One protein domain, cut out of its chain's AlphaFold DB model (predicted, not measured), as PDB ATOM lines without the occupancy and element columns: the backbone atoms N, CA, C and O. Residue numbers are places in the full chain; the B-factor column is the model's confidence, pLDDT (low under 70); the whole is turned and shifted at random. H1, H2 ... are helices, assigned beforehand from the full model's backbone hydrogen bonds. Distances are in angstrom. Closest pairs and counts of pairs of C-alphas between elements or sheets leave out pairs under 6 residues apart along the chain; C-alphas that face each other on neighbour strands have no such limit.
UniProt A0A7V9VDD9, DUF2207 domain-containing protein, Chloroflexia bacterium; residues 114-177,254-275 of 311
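This is residues 114 to 177 and 254 to 275 of the 311 residues of the protein "DUF2207 domain-containing protein" of Chloroflexia bacterium (UniProt A0A7V9VDD9). Three helices, H2, H3 and the longest, H4, run nearly along one line in a loose group, their centres making a triangle, with H3 packed on both H2 and H4, while H2 and H4 only come close to each other; H1 leads away as an arm, its residues 114 to 121 sticking out. The printed part has 86 residues with four named helices, H1 to H4 in order, and no named strand: all helix. It is only just compact, close to loose, with a radius of gyration of the C-alphas of 14.2 A, and elongated, spanning 52 by 32 by 19 A.

H4, residues 254 to 275, touches H3, residues 158 to 168, with residues 266 to 273 alone; the closest C-alphas, of Phe 266 and Thr 162, are 6.8 A apart, at a shallow tilt of 12 degrees, opposite ways. H3, the hub, forms a hairpin with H2, residues 138 to 154; the closest C-alphas, of Asp 158 and Ala 152, are 5.4 A apart. H1, residues 114 to 130, is apart from H4. Every O i to N i+4 pair is within hydrogen-bond range in H1 and H4, against 8 of 13 in H2 and 4 of 7 in H3.

H1 begins at C-alpha 114 (-1.821, 47.251, 22.402) and is 24.3 A long; H4, 31.2 A, ends at C-alpha 275 (31.367, 42.489, 21.363). H2 has a kink of 72 degrees near residue 145.

Residues 178 to 253 are not printed; C-alphas 177 and 254 are 15.7 A apart. Low-confidence stretches include residues 133 to 142 and 254 to 264.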
ATOM      1  N   SER A 114      -2.365  48.518  22.918       68.00
ATOM      2  CA  SER A 114      -1.821  47.251  22.402       68.00
ATOM      3  C   SER A 114      -0.298  47.128  22.597       68.00
ATOM      4  O   SER A 114       0.196  46.137  23.132       68.00
ATOM      5  N   GLY A 115       0.476  48.179  22.292       74.19
ATOM      6  CA  GLY A 115       1.925  48.177  22.520       74.19
ATOM      7  C   GLY A 115       2.342  48.137  23.997       74.19
ATOM      8  O   GLY A 115       3.430  47.656  24.328       74.19
ATOM      9  N   ALA A 116       1.507  48.651  24.904       75.81
ATOM     10  CA  ALA A 116       1.741  48.546  26.343       75.81
ATOM     11  C   ALA A 116       1.496  47.116  26.853       75.81
ATOM     12  O   ALA A 116       2.287  46.626  27.663       75.81
ATOM     13  N   GLU A 117       0.465  46.445  26.338       81.69
ATOM     14  CA  GLU A 117       0.146  45.050  26.650       81.69
ATOM     15  C   GLU A 117       1.221  44.087  26.142       81.69
ATOM     16  O   GLU A 117       1.739  43.293  26.925       81.69
ATOM     17  N   GLU A 118       1.646  44.200  24.881       81.50
ATOM     18  CA  GLU A 118       2.717  43.351  24.343       81.50
ATOM     19  C   GLU A 118       4.033  43.552  25.098       81.50
ATOM     20  O   GLU A 118       4.704  42.590  25.473       81.50
ATOM     21  N   LYS A 119       4.377  44.799  25.449       82.56
ATOM     22  CA  LYS A 119       5.537  45.054  26.315       82.56
ATOM     23  C   LYS A 119       5.398  44.339  27.664       82.56
ATOM     24  O   LYS A 119       6.398  43.847  28.186       82.56
ATOM     25  N   ALA A 120       4.202  44.316  28.249       83.19
ATOM     26  CA  ALA A 120       3.960  43.632  29.514       83.19
ATOM     27  C   ALA A 120       4.103  42.109  29.370       83.19
ATOM     28  O   ALA A 120       4.750  41.497  30.222       83.19
ATOM     29  N   LYS A 121       3.601  41.516  28.277       85.94
ATOM     30  CA  LYS A 121       3.782  40.088  27.955       85.94
ATOM     31  C   LYS A 121       5.261  39.729  27.822       85.94
ATOM     32  O   LYS A 121       5.735  38.833  28.516       85.94
ATOM     33  N   TRP A 122       6.026  40.488  27.038       86.94
ATOM     34  CA  TRP A 122       7.470  40.271  26.896       86.94
ATOM     35  C   TRP A 122       8.241  40.508  28.200       86.94
ATOM     36  O   TRP A 122       9.205  39.801  28.490       86.94
ATOM     37  N   ALA A 123       7.812  41.457  29.038       86.12
ATOM     38  CA  ALA A 123       8.398  41.655  30.362       86.12
ATOM     39  C   ALA A 123       8.106  40.482  31.312       86.12
ATOM     40  O   ALA A 123       8.970  40.113  32.108       86.12
ATOM     41  N   ALA A 124       6.913  39.889  31.230       86.88
ATOM     42  CA  ALA A 124       6.577  38.669  31.954       86.88
ATOM     43  C   ALA A 124       7.398  37.477  31.442       86.88
ATOM     44  O   ALA A 124       7.966  36.753  32.253       86.88
ATOM     45  N   PHE A 125       7.568  37.341  30.125       87.06
ATOM     46  CA  PHE A 125       8.415  36.308  29.529       87.06
ATOM     47  C   PHE A 125       9.889  36.451  29.939       87.06
ATOM     48  O   PHE A 125      10.522  35.477  30.333       87.06
ATOM     49  N   ARG A 126      10.426  37.678  29.991       87.12
ATOM     50  CA  ARG A 126      11.766  37.932  30.549       87.12
ATOM     51  C   ARG A 126      11.883  37.445  31.997       87.12
ATOM     52  O   ARG A 126      12.919  36.916  32.382       87.12
ATOM     53  N   ARG A 127      10.844  37.643  32.816       85.56
ATOM     54  CA  ARG A 127      10.820  37.150  34.204       85.56
ATOM     55  C   ARG A 127      10.732  35.628  34.262       85.56
ATOM     56  O   ARG A 127      11.397  35.046  35.111       85.56
ATOM     57  N   TYR A 128       9.956  35.009  33.370       85.19
ATOM     58  CA  TYR A 128       9.898  33.555  33.217       85.19
ATOM     59  C   TYR A 128      11.292  32.988  32.939       85.19
ATOM     60  O   TYR A 128      11.783  32.198  33.737       85.19
ATOM     61  N   LEU A 129      11.985  33.495  31.911       81.81
ATOM     62  CA  LEU A 129      13.354  33.076  31.593       81.81
ATOM     63  C   LEU A 129      14.317  33.318  32.769       81.81
ATOM     64  O   LEU A 129      15.090  32.446  33.142       81.81
ATOM     65  N   ALA A 130      14.225  34.462  33.449       82.12
ATOM     66  CA  ALA A 130      15.061  34.719  34.624       82.12
ATOM     67  C   ALA A 130      14.822  33.730  35.788       82.12
ATOM     68  O   ALA A 130      15.685  33.582  36.653       82.12
ATOM     69  N   SER A 131      13.674  33.049  35.833       79.81
ATOM     70  CA  SER A 131      13.279  32.145  36.921       79.81
ATOM     71  C   SER A 131      12.953  30.723  36.455       79.81
ATOM     72  O   SER A 131      12.220  30.017  37.146       79.81
ATOM     73  N   ILE A 132      13.521  30.284  35.325       76.75
ATOM     74  CA  ILE A 132      13.182  28.990  34.714       76.75
ATOM     75  C   ILE A 132      13.445  27.780  35.620       76.75
ATOM     76  O   ILE A 132      12.662  26.840  35.610       76.75
ATOM     77  N   GLU A 133      14.454  27.853  36.493       69.25
ATOM     78  CA  GLU A 133      14.800  26.809  37.477       69.25
ATOM     79  C   GLU A 133      13.644  26.459  38.427       69.25
ATOM     80  O   GLU A 133      13.661  25.423  39.081       69.25
ATOM     81  N   ARG A 134      12.649  27.348  38.559       60.97
ATOM     82  CA  ARG A 134      11.453  27.122  39.380       60.97
ATOM     83  C   ARG A 134      10.339  26.394  38.621       60.97
ATOM     84  O   ARG A 134       9.443  25.859  39.267       60.97
ATOM     85  N   TYR A 135      10.343  26.449  37.291       58.81
ATOM     86  CA  TYR A 135       9.211  26.033  36.458       58.81
ATOM     87  C   TYR A 135       9.504  24.815  35.585       58.81
ATOM     88  O   TYR A 135       8.563  24.101  35.253       58.81
ATOM     89  N   GLU A 136      10.766  24.566  35.239       64.62
ATOM     90  CA  GLU A 136      11.172  23.405  34.450       64.62
ATOM     91  C   GLU A 136      12.222  22.578  35.190       64.62
ATOM     92  O   GLU A 136      13.074  23.111  35.906       64.62
ATOM     93  N   ASP A 137      12.141  21.261  35.012       61.16
ATOM     94  CA  ASP A 137      13.127  20.325  35.531       61.16
ATOM     95  C   ASP A 137      14.362  20.391  34.628       61.16
ATOM     96  O   ASP A 137      14.324  20.035  33.448       61.16
ATOM     97  N   LEU A 138      15.469  20.889  35.176       60.00
ATOM     98  CA  LEU A 138      16.704  21.153  34.433       60.00
ATOM     99  C   LEU A 138      17.365  19.863  33.895       60.00
ATOM    100  O   LEU A 138      18.386  19.929  33.227       60.00
ATOM    101  N   ASN A 139      16.790  18.686  34.145       56.22
ATOM    102  CA  ASN A 139      17.244  17.415  33.583       56.22
ATOM    103  C   ASN A 139      16.771  17.184  32.127       56.22
ATOM    104  O   ASN A 139      17.436  16.468  31.382       56.22
ATOM    105  N   GLU A 140      15.695  17.842  31.670       59.78
ATOM    106  CA  GLU A 140      15.300  17.904  30.243       59.78
ATOM    107  C   GLU A 140      15.977  19.085  29.498       59.78
ATOM    108  O   GLU A 140      15.613  19.445  28.376       59.78
ATOM    109  N   ALA A 141      17.013  19.683  30.106       60.88
ATOM    110  CA  ALA A 141      17.559  20.999  29.769       60.88
ATOM    111  C   ALA A 141      18.025  21.212  28.328       60.88
ATOM    112  O   ALA A 141      18.073  22.362  27.906       60.88
ATOM    113  N   ARG A 142      18.379  20.178  27.558       64.44
ATOM    114  CA  ARG A 142      18.959  20.379  26.217       64.44
ATOM    115  C   ARG A 142      18.001  21.107  25.274       64.44
ATOM    116  O   ARG A 142      18.406  22.055  24.606       64.44
ATOM    117  N   GLU A 143      16.745  20.668  25.214       70.75
ATOM    118  CA  GLU A 143      15.771  21.226  24.272       70.75
ATOM    119  C   GLU A 143      15.304  22.618  24.712       70.75
ATOM    120  O   GLU A 143      15.220  23.537  23.895       70.75
ATOM    121  N   THR A 144      15.079  22.806  26.013       72.81
ATOM    122  CA  THR A 144      14.725  24.101  26.604       72.81
ATOM    123  C   THR A 144      15.851  25.121  26.454       72.81
ATOM    124  O   THR A 144      15.602  26.267  26.069       72.81
ATOM    125  N   PHE A 145      17.092  24.722  26.745       72.62
ATOM    126  CA  PHE A 145      18.257  25.592  26.643       72.62
ATOM    127  C   PHE A 145      18.436  26.080  25.208       72.62
ATOM    128  O   PHE A 145      18.491  27.288  24.988       72.62
ATOM    129  N   ASP A 146      18.454  25.165  24.237       76.50
ATOM    130  CA  ASP A 146      18.655  25.501  22.827       76.50
ATOM    131  C   ASP A 146      17.525  26.391  22.282       76.50
ATOM    132  O   ASP A 146      17.761  27.428  21.659       76.50
ATOM    133  N   ARG A 147      16.273  26.055  22.616       82.88
ATOM    134  CA  ARG A 147      15.093  26.806  22.175       82.88
ATOM    135  C   ARG A 147      15.056  28.232  22.725       82.88
ATOM    136  O   ARG A 147      14.633  29.148  22.015       82.88
ATOM    137  N   TYR A 148      15.455  28.438  23.983       84.62
ATOM    138  CA  TYR A 148      15.312  29.734  24.653       84.62
ATOM    139  C   TYR A 148      16.586  30.583  24.709       84.62
ATOM    140  O   TYR A 148      16.489  31.784  24.985       84.62
ATOM    141  N   LEU A 149      17.755  30.031  24.374       82.50
ATOM    142  CA  LEU A 149      19.018  30.769  24.364       82.50
ATOM    143  C   LEU A 149      18.984  32.037  23.487       82.50
ATOM    144  O   LEU A 149      19.382  33.092  23.991       82.50
ATOM    145  N   PRO A 150      18.464  32.022  22.239       84.81
ATOM    146  CA  PRO A 150      18.419  33.233  21.415       84.81
ATOM    147  C   PRO A 150      17.614  34.361  22.074       84.81
ATOM    148  O   PRO A 150      17.980  35.537  21.998       84.81
ATOM    149  N   TYR A 151      16.542  34.006  22.788       85.19
ATOM    150  CA  TYR A 151      15.716  34.963  23.520       85.19
ATOM    151  C   TYR A 151      16.419  35.476  24.779       85.19
ATOM    152  O   TYR A 151      16.362  36.674  25.062       85.19
ATOM    153  N   ALA A 152      17.122  34.614  25.517       83.62
ATOM    154  CA  ALA A 152      17.912  35.020  26.679       83.62
ATOM    155  C   ALA A 152      19.003  36.034  26.291       83.62
ATOM    156  O   ALA A 152      19.144  37.065  26.958       83.62
ATOM    157  N   VAL A 153      19.693  35.805  25.167       82.44
ATOM    158  CA  VAL A 153      20.680  36.741  24.601       82.44
ATOM    159  C   VAL A 153      20.017  38.066  24.213       82.44
ATOM    160  O   VAL A 153      20.507  39.132  24.587       82.44
ATOM    161  N   ALA A 154      18.854  38.032  23.553       83.00
ATOM    162  CA  ALA A 154      18.113  39.246  23.201       83.00
ATOM    163  C   ALA A 154      17.670  40.067  24.434       83.00
ATOM    164  O   ALA A 154      17.659  41.299  24.390       83.00
ATOM    165  N   PHE A 155      17.340  39.407  25.550       81.94
ATOM    166  CA  PHE A 155      16.993  40.061  26.818       81.94
ATOM    167  C   PHE A 155      18.197  40.480  27.676       81.94
ATOM    168  O   PHE A 155      17.988  41.118  28.718       81.94
ATOM    169  N   GLY A 156      19.424  40.141  27.259       81.50
ATOM    170  CA  GLY A 156      20.652  40.360  28.029       81.50
ATOM    171  C   GLY A 156      20.681  39.574  29.343       81.50
ATOM    172  O   GLY A 156      21.181  40.075  30.348       81.50
ATOM    173  N   LEU A 157      20.040  38.403  29.357       79.06
ATOM    174  CA  LEU A 157      20.060  37.441  30.461       79.06
ATOM    175  C   LEU A 157      21.095  36.334  30.226       79.06
ATOM    176  O   LEU A 157      21.144  35.395  31.001       79.06
ATOM    177  N   ASP A 158      21.914  36.442  29.183       75.31
ATOM    178  CA  ASP A 158      22.921  35.474  28.748       75.31
ATOM    179  C   ASP A 158      23.794  34.961  29.900       75.31
ATOM    180  O   ASP A 158      23.791  33.765  30.153       75.31
ATOM    181  N   ARG A 159      24.449  35.845  30.665       72.94
ATOM    182  CA  ARG A 159      25.317  35.451  31.792       72.94
ATOM    183  C   ARG A 159      24.582  34.745  32.928       72.94
ATOM    184  O   ARG A 159      25.075  33.768  33.482       72.94
ATOM    185  N   GLU A 160      23.422  35.274  33.314       76.62
ATOM    186  CA  GLU A 160      22.610  34.680  34.382       76.62
ATOM    187  C   GLU A 160      22.014  33.351  33.926       76.62
ATOM    188  O   GLU A 160      21.883  32.440  34.724       76.62
ATOM    189  N   TRP A 161      21.667  33.232  32.648       78.00
ATOM    190  CA  TRP A 161      21.117  32.030  32.048       78.00
ATOM    191  C   TRP A 161      22.183  30.938  31.944       78.00
ATOM    192  O   TRP A 161      21.998  29.858  32.490       78.00
ATOM    193  N   THR A 162      23.340  31.222  31.345       73.94
ATOM    194  CA  THR A 162      24.435  30.248  31.202       73.94
ATOM    195  C   THR A 162      24.948  29.744  32.552       73.94
ATOM    196  O   THR A 162      25.167  28.546  32.702       73.94
ATOM    197  N   ALA A 163      25.036  30.607  33.572       75.69
ATOM    198  CA  ALA A 163      25.435  30.213  34.927       75.69
ATOM    199  C   ALA A 163      24.481  29.207  35.601       75.69
ATOM    200  O   ALA A 163      24.902  28.456  36.481       75.69
ATOM    201  N   LYS A 164      23.202  29.182  35.211       74.75
ATOM    202  CA  LYS A 164      22.206  28.236  35.741       74.75
ATOM    203  C   LYS A 164      22.325  26.869  35.082       74.75
ATOM    204  O   LYS A 164      22.299  25.854  35.762       74.75
ATOM    205  N   PHE A 165      22.542  26.843  33.769       71.81
ATOM    206  CA  PHE A 165      22.702  25.596  33.014       71.81
ATOM    207  C   PHE A 165      24.091  24.959  33.187       71.81
ATOM    208  O   PHE A 165      24.213  23.738  33.131       71.81
ATOM    209  N   ALA A 166      25.119  25.752  33.511       69.31
ATOM    210  CA  ALA A 166      26.433  25.239  33.905       69.31
ATOM    211  C   ALA A 166      26.390  24.395  35.196       69.31
ATOM    212  O   ALA A 166      27.251  23.547  35.403       69.31
ATOM    213  N   GLN A 167      25.387  24.596  36.061       67.00
ATOM    214  CA  GLN A 167      25.216  23.805  37.286       67.00
ATOM    215  C   GLN A 167      24.603  22.421  37.033       67.00
ATOM    216  O   GLN A 167      24.645  21.579  37.927       67.00
ATOM    217  N   VAL A 168      24.037  22.180  35.844       66.31
ATOM    218  CA  VAL A 168      23.241  20.976  35.539       66.31
ATOM    219  C   VAL A 168      23.881  20.117  34.443       66.31
ATOM    220  O   VAL A 168      23.214  19.297  33.828       66.31
ATOM    221  N   ASP A 169      25.181  20.297  34.183       62.41
ATOM    222  CA  ASP A 169      25.948  19.515  33.195       62.41
ATOM    223  C   ASP A 169      25.222  19.401  31.835       62.41
ATOM    224  O   ASP A 169      25.043  18.327  31.258       62.41
ATOM    225  N   THR A 170      24.697  20.536  31.348       64.31
ATOM    226  CA  THR A 170      23.882  20.555  30.125       64.31
ATOM    227  C   THR A 170      24.765  20.285  28.900       64.31
ATOM    228  O   THR A 170      25.729  21.023  28.677       64.31
ATOM    229  N   PRO A 171      24.443  19.280  28.063       61.31
ATOM    230  CA  PRO A 171      25.211  18.992  26.858       61.31
ATOM    231  C   PRO A 171      25.121  20.149  25.854       61.31
ATOM    232  O   PRO A 171      24.087  20.810  25.735       61.31
ATOM    233  N   MET A 172      26.205  20.370  25.106       64.38
ATOM    234  CA  MET A 172      26.306  21.447  24.116       64.38
ATOM    235  C   MET A 172      25.165  21.437  23.085       64.38
ATOM    236  O   MET A 172      24.731  20.361  22.651       64.38
ATOM    237  N   PRO A 173      24.712  22.619  22.630       69.19
ATOM    238  CA  PRO A 173      23.736  22.703  21.553       69.19
ATOM    239  C   PRO A 173      24.318  22.212  20.219       69.19
ATOM    240  O   PRO A 173      25.508  22.349  19.954       69.19
ATOM    241  N   THR A 174      23.472  21.664  19.341       69.88
ATOM    242  CA  THR A 174      23.912  20.991  18.099       69.88
ATOM    243  C   THR A 174      24.510  21.919  17.054       69.88
ATOM    244  O   THR A 174      25.269  21.470  16.208       69.88
ATOM    245  N   TRP A 175      24.143  23.198  17.076       74.69
ATOM    246  CA  TRP A 175      24.731  24.206  16.195       74.69
ATOM    247  C   TRP A 175      26.098  24.683  16.696       74.69
ATOM    248  O   TRP A 175      26.840  25.304  15.936       74.69
ATOM    249  N   PHE A 176      26.435  24.407  17.960       67.50
ATOM    250  CA  PHE A 176      27.766  24.628  18.495       67.50
ATOM    251  C   PHE A 176      28.581  23.353  18.318       67.50
ATOM    252  O   PHE A 176      28.762  22.549  19.230       67.50
ATOM    253  N   GLU A 177      29.074  23.162  17.102       59.91
ATOM    254  CA  GLU A 177      30.146  22.209  16.884       59.91
ATOM    255  C   GLU A 177      31.421  22.842  17.430       59.91
ATOM    256  O   GLU A 177      31.893  23.860  16.913       59.91
ATOM    257  N   THR A 254      38.186  11.951  27.704       59.12
ATOM    258  CA  THR A 254      36.890  12.329  27.119       59.12
ATOM    259  C   THR A 254      36.064  13.178  28.088       59.12
ATOM    260  O   THR A 254      35.502  14.201  27.702       59.12
ATOM    261  N   GLY A 255      36.042  12.830  29.374       56.97
ATOM    262  CA  GLY A 255      35.372  13.608  30.417       56.97
ATOM    263  C   GLY A 255      35.978  15.003  30.574       56.97
ATOM    264  O   GLY A 255      35.254  15.992  30.688       56.97
ATOM    265  N   ARG A 256      37.311  15.115  30.481       59.03
ATOM    266  CA  ARG A 256      38.002  16.411  30.471       59.03
ATOM    267  C   ARG A 256      37.709  17.222  29.212       59.03
ATOM    268  O   ARG A 256      37.467  18.419  29.339       59.03
ATOM    269  N   SER A 257      37.671  16.602  28.032       56.84
ATOM    270  CA  SER A 257      37.344  17.311  26.787       56.84
ATOM    271  C   SER A 257      35.892  17.792  26.745       56.84
ATOM    272  O   SER A 257      35.627  18.882  26.250       56.84
ATOM    273  N   LEU A 258      34.956  17.018  27.303       55.94
ATOM    274  CA  LEU A 258      33.547  17.407  27.400       55.94
ATOM    275  C   LEU A 258      33.364  18.595  28.355       55.94
ATOM    276  O   LEU A 258      32.709  19.578  28.005       55.94
ATOM    277  N   ASN A 259      34.020  18.554  29.519       58.03
ATOM    278  CA  ASN A 259      33.976  19.652  30.483       58.03
ATOM    279  C   ASN A 259      34.650  20.928  29.935       58.03
ATOM    280  O   ASN A 259      34.080  22.013  30.019       58.03
ATOM    281  N   GLN A 260      35.820  20.811  29.293       59.06
ATOM    282  CA  GLN A 260      36.516  21.949  28.671       59.06
ATOM    283  C   GLN A 260      35.751  22.542  27.492       59.06
ATOM    284  O   GLN A 260      35.679  23.762  27.352       59.06
ATOM    285  N   GLY A 261      35.134  21.696  26.667       59.56
ATOM    286  CA  GLY A 261      34.285  22.167  25.590       59.56
ATOM    287  C   GLY A 261      33.163  23.052  26.134       59.56
ATOM    288  O   GLY A 261      32.915  24.129  25.588       59.56
ATOM    289  N   SER A 262      32.476  22.601  27.193       60.06
ATOM    290  CA  SER A 262      31.331  23.326  27.756       60.06
ATOM    291  C   SER A 262      31.724  24.743  28.188       60.06
ATOM    292  O   SER A 262      31.015  25.701  27.894       60.06
ATOM    293  N   GLN A 263      32.912  24.901  28.773       64.25
ATOM    294  CA  GLN A 263      33.457  26.196  29.181       64.25
ATOM    295  C   GLN A 263      33.791  27.076  27.969       64.25
ATOM    296  O   GLN A 263      33.395  28.238  27.935       64.25
ATOM    297  N   GLY A 264      34.396  26.507  26.919       68.94
ATOM    298  CA  GLY A 264      34.706  27.235  25.683       68.94
ATOM    299  C   GLY A 264      33.468  27.782  24.959       68.94
ATOM    300  O   GLY A 264      33.501  28.885  24.411       68.94
ATOM    301  N   PHE A 265      32.349  27.057  25.006       74.06
ATOM    302  CA  PHE A 265      31.062  27.544  24.509       74.06
ATOM    303  C   PHE A 265      30.590  28.797  25.252       74.06
ATOM    304  O   PHE A 265      30.249  29.814  24.641       74.06
ATOM    305  N   PHE A 266      30.572  28.729  26.583       70.94
ATOM    306  CA  PHE A 266      30.108  29.836  27.411       70.94
ATOM    307  C   PHE A 266      31.038  31.049  27.309       70.94
ATOM    308  O   PHE A 266      30.552  32.180  27.265       70.94
ATOM    309  N   ASP A 267      32.344  30.833  27.175       70.81
ATOM    310  CA  ASP A 267      33.325  31.896  26.958       70.81
ATOM    311  C   ASP A 267      33.157  32.568  25.591       70.81
ATOM    312  O   ASP A 267      33.190  33.802  25.501       70.81
ATOM    313  N   MET A 268      32.883  31.795  24.532       77.06
ATOM    314  CA  MET A 268      32.520  32.344  23.222       77.06
ATOM    315  C   MET A 268      31.257  33.205  23.323       77.06
ATOM    316  O   MET A 268      31.243  34.327  22.813       77.06
ATOM    317  N   LEU A 269      30.206  32.713  23.984       75.19
ATOM    318  CA  LEU A 269      28.955  33.457  24.151       75.19
ATOM    319  C   LEU A 269      29.155  34.751  24.938       75.19
ATOM    320  O   LEU A 269      28.650  35.794  24.528       75.19
ATOM    321  N   ASN A 270      29.916  34.703  26.031       71.56
ATOM    322  CA  ASN A 270      30.230  35.877  26.842       71.56
ATOM    323  C   ASN A 270      31.030  36.912  26.038       71.56
ATOM    324  O   ASN A 270      30.703  38.100  26.061       71.56
ATOM    325  N   THR A 271      32.022  36.460  25.268       72.88
ATOM    326  CA  THR A 271      32.829  37.317  24.388       72.88
ATOM    327  C   THR A 271      31.970  37.935  23.285       72.88
ATOM    328  O   THR A 271      32.026  39.140  23.039       72.88
ATOM    329  N   ALA A 272      31.107  37.142  22.646       70.56
ATOM    330  CA  ALA A 272      30.169  37.629  21.642       70.56
ATOM    331  C   ALA A 272      29.185  38.644  22.245       70.56
ATOM    332  O   ALA A 272      28.935  39.692  21.650       70.56
ATOM    333  N   ALA A 273      28.672  38.394  23.449       68.06
ATOM    334  CA  ALA A 273      27.801  39.324  24.158       68.06
ATOM    335  C   ALA A 273      28.519  40.630  24.528       68.06
ATOM    336  O   ALA A 273      27.906  41.693  24.486       68.06
ATOM    337  N   GLU A 274      29.811  40.602  24.842       68.69
ATOM    338  CA  GLU A 274      30.599  41.816  25.080       68.69
ATOM    339  C   GLU A 274      30.838  42.610  23.785       68.69
ATOM    340  O   GLU A 274      30.694  43.836  23.751       68.69
ATOM    341  N   VAL A 275      31.122  41.907  22.687       66.75
ATOM    342  CA  VAL A 275      31.367  42.489  21.363       66.75
ATOM    343  C   VAL A 275      30.093  43.092  20.758       66.75
ATOM    344  O   VAL A 275      30.132  44.215  20.247       66.75
TER     345      VAL A 275